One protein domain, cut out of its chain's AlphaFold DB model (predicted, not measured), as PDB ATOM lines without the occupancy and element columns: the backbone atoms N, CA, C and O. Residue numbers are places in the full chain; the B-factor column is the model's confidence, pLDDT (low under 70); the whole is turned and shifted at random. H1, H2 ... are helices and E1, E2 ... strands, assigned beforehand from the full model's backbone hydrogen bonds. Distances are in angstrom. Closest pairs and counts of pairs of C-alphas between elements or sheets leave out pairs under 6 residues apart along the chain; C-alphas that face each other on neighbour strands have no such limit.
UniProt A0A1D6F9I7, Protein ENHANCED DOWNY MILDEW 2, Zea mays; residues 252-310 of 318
ATOM      1  N   SER A 252     300.610 286.882 272.781       90.12
ATOM      2  CA  SER A 252     299.488 287.824 272.816       90.12
ATOM      3  C   SER A 252     299.107 288.191 274.246       90.12
ATOM      4  O   SER A 252     299.072 287.350 275.139       90.12
ATOM      5  N   CYS A 253     298.819 289.470 274.477       89.88
ATOM      6  CA  CYS A 253     298.254 289.941 275.734       89.88
ATOM      7  C   CYS A 253     296.747 289.657 275.780       89.88
ATOM      8  O   CYS A 253     296.001 290.173 274.948       89.88
ATOM      9  N   ASP A 254     296.294 288.958 276.821       87.81
ATOM     10  CA  ASP A 254     294.878 288.651 277.094       87.81
ATOM     11  C   ASP A 254     294.086 289.857 277.626       87.81
ATOM     12  O   ASP A 254     292.901 289.775 277.952       87.81
ATOM     13  N   GLY A 255     294.751 291.004 277.762       83.81
ATOM     14  CA  GLY A 255     294.118 292.261 278.126       83.81
ATOM     15  C   GLY A 255     293.391 292.915 276.943       83.81
ATOM     16  O   GLY A 255     293.579 292.539 275.786       83.81
ATOM     17  N   PRO A 256     292.625 293.993 277.189       78.88
ATOM     18  CA  PRO A 256     291.871 294.687 276.141       78.88
ATOM     19  C   PRO A 256     292.754 295.331 275.059       78.88
ATOM     20  O   PRO A 256     292.233 295.752 274.031       78.88
ATOM     21  N   CYS A 257     294.074 295.423 275.268       82.31
ATOM     22  CA  CYS A 257     294.990 296.012 274.295       82.31
ATOM     23  C   CYS A 257     295.222 295.131 273.060       82.31
ATOM     24  O   CYS A 257     295.651 295.672 272.045       82.31
ATOM     25  N   LYS A 258     294.979 293.810 273.153       80.56
ATOM     26  CA  LYS A 258     295.185 292.817 272.078       80.56
ATOM     27  C   LYS A 258     296.564 292.879 271.394       80.56
ATOM     28  O   LYS A 258     296.712 292.462 270.252       80.56
ATOM     29  N   ARG A 259     297.573 293.436 272.071       84.94
ATOM     30  CA  ARG A 259     298.937 293.568 271.544       84.94
ATOM     31  C   ARG A 259     299.711 292.266 271.726       84.94
ATOM     32  O   ARG A 259     299.581 291.624 272.770       84.94
ATOM     33  N   SER A 260     300.562 291.953 270.756       89.38
ATOM     34  CA  SER A 260     301.460 290.797 270.760       89.38
ATOM     35  C   SER A 260     302.920 291.241 270.905       89.38
ATOM     36  O   SER A 260     303.268 292.368 270.553       89.38
ATOM     37  N   PHE A 261     303.775 290.390 271.473       89.88
ATOM     38  CA  PHE A 261     305.164 290.728 271.811       89.88
ATOM     39  C   PHE A 261     306.093 289.531 271.609       89.88
ATOM     40  O   PHE A 261     305.689 288.410 271.906       89.88
ATOM     41  N   HIS A 262     307.350 289.750 271.204       89.88
ATOM     42  CA  HIS A 262     308.364 288.688 271.230       89.88
ATOM     43  C   HIS A 262     308.599 288.248 272.679       89.88
ATOM     44  O   HIS A 262     309.033 289.066 273.500       89.88
ATOM     45  N   PRO A 263     308.301 286.988 273.032       88.56
ATOM     46  CA  PRO A 263     308.383 286.571 274.415       88.56
ATOM     47  C   PRO A 263     309.834 286.432 274.882       88.56
ATOM     48  O   PRO A 263     310.157 286.868 275.988       88.56
ATOM     49  N   THR A 264     310.710 285.875 274.040       88.44
ATOM     50  CA  THR A 264     312.123 285.662 274.367       88.44
ATOM     51  C   THR A 264     313.050 286.550 273.535       88.44
ATOM     52  O   THR A 264     312.715 286.998 272.435       88.44
ATOM     53  N   LYS A 265     314.288 286.732 274.016       86.44
ATOM     54  CA  LYS A 265     315.354 287.408 273.252       86.44
ATOM     55  C   LYS A 265     315.702 286.696 271.944       86.44
ATOM     56  O   LYS A 265     316.275 287.312 271.049       86.44
ATOM     57  N   LYS A 266     315.450 285.386 271.853       86.38
ATOM     58  CA  LYS A 266     315.707 284.614 270.634       86.38
ATOM     59  C   LYS A 266     314.695 284.990 269.556       86.38
ATOM     60  O   LYS A 266     315.106 285.206 268.423       86.38
ATOM     61  N   ASP A 267     313.430 285.137 269.934       86.00
ATOM     62  CA  ASP A 267     312.342 285.461 269.004       86.00
ATOM     63  C   ASP A 267     312.475 286.883 268.449       86.00
ATOM     64  O   ASP A 267     312.203 287.119 267.280       86.00
ATOM     65  N   GLY A 268     312.969 287.816 269.268       81.31
ATOM     66  CA  GLY A 268     313.244 289.200 268.870       81.31
ATOM     67  C   GLY A 268     314.631 289.445 268.264       81.31
ATOM     68  O   GLY A 268     315.016 290.598 268.065       81.31
ATOM     69  N   ARG A 269     315.437 288.400 268.025       83.88
ATOM     70  CA  ARG A 269     316.851 288.558 267.641       83.88
ATOM     71  C   ARG A 269     317.013 289.223 266.278       83.88
ATOM     72  O   ARG A 269     317.880 290.080 266.124       83.88
ATOM     73  N   GLU A 270     316.211 288.806 265.305       76.56
ATOM     74  CA  GLU A 270     316.309 289.274 263.918       76.56
ATOM     75  C   GLU A 270     315.891 290.744 263.791       76.56
ATOM     76  O   GLU A 270     316.550 291.518 263.100       76.56
ATOM     77  N   SER A 271     314.883 291.147 264.564       79.88
ATOM     78  CA  SER A 271     314.351 292.511 264.639       79.88
ATOM     79  C   SER A 271     315.082 293.425 265.630       79.88
ATOM     80  O   SER A 271     314.738 294.598 265.769       79.88
ATOM     81  N   LYS A 272     316.091 292.911 266.355       82.50
ATOM     82  CA  LYS A 272     316.745 293.600 267.491       82.50
ATOM     83  C   LYS A 272     315.732 294.125 268.522       82.50
ATOM     84  O   LYS A 272     315.946 295.171 269.135       82.50
ATOM     85  N   CYS A 273     314.636 293.398 268.704       84.81
ATOM     86  CA  CYS A 273     313.585 293.742 269.645       84.81
ATOM     87  C   CYS A 273     314.077 293.586 271.088       84.81
ATOM     88  O   CYS A 273     314.783 292.630 271.418       84.81
ATOM     89  N   GLU A 274     313.658 294.498 271.969       80.38
ATOM     90  CA  GLU A 274     313.917 294.389 273.410       80.38
ATOM     91  C   GLU A 274     313.288 293.106 273.982       80.38
ATOM     92  O   GLU A 274     313.882 292.459 274.839       80.38
ATOM     93  N   SER A 275     312.187 292.623 273.388       87.62
ATOM     94  CA  SER A 275     311.418 291.441 273.807       87.62
ATOM     95  C   SER A 275     310.895 291.550 275.246       87.62
ATOM     96  O   SER A 275     311.139 292.523 275.954       87.62
ATOM     97  N   LEU A 276     310.141 290.556 275.709       86.12
ATOM     98  CA  LEU A 276     309.666 290.501 277.097       86.12
ATOM     99  C   LEU A 276     310.684 289.884 278.060       86.12
ATOM    100  O   LEU A 276     310.419 289.817 279.260       86.12
ATOM    101  N   HIS A 277     311.841 289.455 277.545       84.94
ATOM    102  CA  HIS A 277     312.914 288.814 278.306       84.94
ATOM    103  C   HIS A 277     312.494 287.539 279.051       84.94
ATOM    104  O   HIS A 277     313.232 287.084 279.926       84.94
ATOM    105  N   TYR A 278     311.358 286.937 278.693       83.62
ATOM    106  CA  TYR A 278     311.011 285.629 279.216       83.62
ATOM    107  C   TYR A 278     311.959 284.578 278.649       83.62
ATOM    108  O   TYR A 278     312.454 284.668 277.521       83.62
ATOM    109  N   THR A 279     312.202 283.555 279.447       81.06
ATOM    110  CA  THR A 279     312.782 282.300 278.975       81.06
ATOM    111  C   THR A 279     311.718 281.486 278.244       81.06
ATOM    112  O   THR A 279     310.535 281.562 278.581       81.06
ATOM    113  N   SER A 280     312.113 280.636 277.296       79.94
ATOM    114  CA  SER A 280     311.185 279.717 276.615       79.94
ATOM    115  C   SER A 280     310.373 278.878 277.619       79.94
ATOM    116  O   SER A 280     309.204 278.564 277.388       79.94
ATOM    117  N   ALA A 281     310.980 278.540 278.763       74.81
ATOM    118  CA  ALA A 281     310.346 277.836 279.875       74.81
ATOM    119  C   ALA A 281     309.273 278.672 280.598       74.81
ATOM    120  O   ALA A 281     308.215 278.148 280.946       74.81
ATOM    121  N   GLU A 282     309.502 279.966 280.825       77.12
ATOM    122  CA  GLU A 282     308.480 280.867 281.371       77.12
ATOM    123  C   GLU A 282     307.306 281.016 280.417       77.12
ATOM    124  O   GLU A 282     306.171 280.874 280.855       77.12
ATOM    125  N   VAL A 283     307.565 281.178 279.121       83.19
ATOM    126  CA  VAL A 283     306.523 281.306 278.087       83.19
ATOM    127  C   VAL A 283     305.594 280.100 278.079       83.19
ATOM    128  O   VAL A 283     304.380 280.263 278.087       83.19
ATOM    129  N   LYS A 284     306.149 278.887 278.175       81.25
ATOM    130  CA  LYS A 284     305.363 277.644 278.258       81.25
ATOM    131  C   LYS A 284     304.543 277.519 279.550       81.25
ATOM    132  O   LYS A 284     303.573 276.769 279.572       81.25
ATOM    133  N   ARG A 285     304.936 278.210 280.628       78.19
ATOM    134  CA  ARG A 285     304.200 278.255 281.908       78.19
ATOM    135  C   ARG A 285     303.180 279.390 281.969       78.19
ATOM    136  O   ARG A 285     302.314 279.370 282.844       78.19
ATOM    137  N   ILE A 286     303.283 280.384 281.089       80.19
ATOM    138  CA  ILE A 286     302.337 281.493 281.024       80.19
ATOM    139  C   ILE A 286     301.043 280.960 280.404       80.19
ATOM    140  O   ILE A 286     300.936 280.793 279.198       80.19
ATOM    141  N   GLY A 287     300.061 280.663 281.258       75.44
ATOM    142  CA  GLY A 287     298.716 280.295 280.809       75.44
ATOM    143  C   GLY A 287     297.950 281.494 280.249       75.44
ATOM    144  O   GLY A 287     297.330 281.385 279.201       75.44
ATOM    145  N   THR A 288     298.032 282.640 280.930       83.56
ATOM    146  CA  THR A 288     297.449 283.910 280.477       83.56
ATOM    147  C   THR A 288     298.454 285.042 280.643       83.56
ATOM    148  O   THR A 288     298.969 285.249 281.751       83.56
ATOM    149  N   TYR A 289     298.738 285.784 279.574       87.81
ATOM    150  CA  TYR A 289     299.714 286.874 279.583       87.81
ATOM    151  C   TYR A 289     299.025 288.236 279.676       87.81
ATOM    152  O   TYR A 289     298.177 288.585 278.862       87.81
ATOM    153  N   LEU A 290     299.446 289.065 280.635       87.88
ATOM    154  CA  LEU A 290     299.077 290.481 280.694       87.88
ATOM    155  C   LEU A 290     300.331 291.348 280.596       87.88
ATOM    156  O   LEU A 290     301.231 291.249 281.440       87.88
ATOM    157  N   CYS A 291     300.362 292.241 279.606       86.75
ATOM    158  CA  CYS A 291     301.436 293.216 279.455       86.75
ATOM    159  C   CYS A 291     301.441 294.232 280.608       86.75
ATOM    160  O   CYS A 291     300.438 294.416 281.308       86.75
ATOM    161  N   ALA A 292     302.573 294.911 280.811       84.81
ATOM    162  CA  ALA A 292     302.741 295.876 281.901       84.81
ATOM    163  C   ALA A 292     301.652 296.964 281.896       84.81
ATOM    164  O   ALA A 292     301.110 297.301 282.946       84.81
ATOM    165  N   ASN A 293     301.257 297.443 280.716       85.56
ATOM    166  CA  ASN A 293     300.211 298.456 280.579       85.56
ATOM    167  C   ASN A 293     298.844 297.920 281.034       85.56
ATOM    168  O   ASN A 293     298.159 298.566 281.824       85.56
ATOM    169  N   CYS A 294     298.468 296.702 280.629       85.44
ATOM    170  CA  CYS A 294     297.220 296.081 281.075       85.44
ATOM    171  C   CYS A 294     297.222 295.771 282.577       85.44
ATOM    172  O   CYS A 294     296.207 295.997 283.235       85.44
ATOM    173  N   LYS A 295     298.358 295.336 283.141       86.62
ATOM    174  CA  LYS A 295     298.517 295.147 284.595       86.62
ATOM    175  C   LYS A 295     298.290 296.448 285.370       86.62
ATOM    176  O   LYS A 295     297.643 296.429 286.412       86.62
ATOM    177  N   ASN A 296     298.767 297.571 284.835       83.62
ATOM    178  CA  ASN A 296     298.647 298.888 285.463       83.62
ATOM    179  C   ASN A 296     297.386 299.668 285.057       83.62
ATOM    180  O   ASN A 296     297.215 300.802 285.499       83.62
ATOM    181  N   LYS A 297     296.495 299.088 284.237       84.25
ATOM    182  CA  LYS A 297     295.329 299.784 283.653       84.25
ATOM    183  C   LYS A 297     295.728 301.109 282.990       84.25
ATOM    184  O   LYS A 297     295.113 302.151 283.213       84.25
ATOM    185  N   GLN A 298     296.785 301.044 282.189       81.62
ATOM    186  CA  GLN A 298     297.305 302.138 281.381       81.62
ATOM    187  C   GLN A 298     297.142 301.804 279.894       81.62
ATOM    188  O   GLN A 298     297.202 300.636 279.500       81.62
ATOM    189  N   HIS A 299     296.937 302.817 279.058       76.81
ATOM    190  CA  HIS A 299     297.011 302.722 277.602       76.81
ATOM    191  C   HIS A 299     298.134 303.603 277.083       76.81
ATOM    192  O   HIS A 299     298.462 304.619 277.681       76.81
ATOM    193  N   GLN A 300     298.716 303.208 275.958       74.94
ATOM    194  CA  GLN A 300     299.708 304.014 275.262       74.94
ATOM    195  C   GLN A 300     299.037 304.671 274.060       74.94
ATOM    196  O   GLN A 300     298.498 303.968 273.202       74.94
ATOM    197  N   CYS A 301     299.059 305.999 273.987       73.06
ATOM    198  CA  CYS A 301     298.520 306.718 272.838       73.06
ATOM    199  C   CYS A 301     299.313 306.363 271.573       73.06
ATOM    200  O   CYS A 301     300.530 306.531 271.531       73.06
ATOM    201  N   PHE A 302     298.623 305.927 270.518       67.56
ATOM    202  CA  PHE A 302     299.262 305.571 269.247       67.56
ATOM    203  C   PHE A 302     299.968 306.764 268.580       67.56
ATOM    204  O   PHE A 302     300.958 306.591 267.881       67.56
ATOM    205  N   ARG A 303     299.481 307.991 268.811       69.25
ATOM    206  CA  ARG A 303     300.003 309.200 268.157       69.25
ATOM    207  C   ARG A 303     301.229 309.797 268.844       69.25
ATOM    208  O   ARG A 303     302.099 310.316 268.156       69.25
ATOM    209  N   CYS A 304     301.264 309.800 270.176       76.38
ATOM    210  CA  CYS A 304     302.319 310.470 270.948       76.38
ATOM    211  C   CYS A 304     303.110 309.542 271.878       76.38
ATOM    212  O   CYS A 304     304.098 309.981 272.453       76.38
ATOM    213  N   GLY A 305     302.700 308.282 272.046       68.38
ATOM    214  CA  GLY A 305     303.386 307.317 272.907       68.38
ATOM    215  C   GLY A 305     303.185 307.527 274.411       68.38
ATOM    216  O   GLY A 305     303.688 306.719 275.191       68.38
ATOM    217  N   GLU A 306     302.451 308.565 274.833       78.88
ATOM    218  CA  GLU A 306     302.189 308.846 276.248       78.88
ATOM    219  C   GLU A 306     301.300 307.771 276.889       78.88
ATOM    220  O   GLU A 306     300.370 307.254 276.259       78.88
ATOM    221  N   LEU A 307     301.606 307.441 278.149       78.38
ATOM    222  CA  LEU A 307     300.843 306.496 278.958       78.38
ATOM    223  C   LEU A 307     299.750 307.227 279.732       78.38
ATOM    224  O   LEU A 307     300.025 308.099 280.554       78.38
ATOM    225  N   GLU A 308     298.511 306.824 279.513       79.06
ATOM    226  CA  GLU A 308     297.332 307.425 280.124       79.06
ATOM    227  C   GLU A 308     296.489 306.353 280.840       79.06
ATOM    228  O   GLU A 308     296.631 305.160 280.560       79.06
ATOM    229  N   PRO A 309     295.626 306.722 281.805       77.62
ATOM    230  CA  PRO A 309     294.776 305.759 282.500       77.62
ATOM    231  C   PRO A 309     293.705 305.178 281.571       77.62
ATOM    232  O   PRO A 309     292.947 305.926 280.952       77.62
ATOM    233  N   SER A 310     293.569 303.850 281.562       72.88
ATOM    234  CA  SER A 310     292.567 303.131 280.763       72.88
ATOM    235  C   SER A 310     291.319 302.713 281.556       72.88
ATOM    236  O   SER A 310     290.416 302.081 281.012       72.88
TER     237      SER A 310
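This is residues 252 to 310 of the 318 residues of the protein "Protein ENHANCED DOWNY MILDEW 2" of Zea mays (UniProt A0A1D6F9I7). There is little regular structure: a flat, looping chain with the short helix H1 toward one end, the small hairpin E1 and E2 toward the other, and H2 next to the hairpin. The printed part has 59 residues, 16 of them in named elements, in the order H1, H2, E1, E2, class mixed; the sheet, E1 - E2, is antiparallel. It is only just loose, close to compact, with a radius of gyration of the C-alphas of 12.5 A and spans of 32 by 26 by 14 A.

Start at Ser 252; residues 252 to 279 hold no named element. Find C-alpha 280 at (311.185, 279.717, 276.615); H1 runs from there to 285, 8.9 A. Next come H2, residues 292 to 295, E1, 298 to 300, and E2, 307 to 309, ending at (294.776, 305.759, 282.500).

In the hairpin of E1 and E2, directions differ by 141 degrees, antiparallel; look for N 299 and O 308, 2.8 A apart, within hydrogen-bond range. The closest C-alphas of H2 and E1, Asn 293 and His 299, are 6.1 A apart. H1 is apart from H2, E1 and E2. In H1 every O i to N i+4 pair is within hydrogen-bond range; H2 is too short for such a pair.

The C-alphas farthest apart, Ala 281 and Arg 303, are 35.0 A apart. The printed part has no cut, and no link between named elements is long. Mean pLDDT of the printed part is 82.0; residues 302, 303 and 305 are under 70.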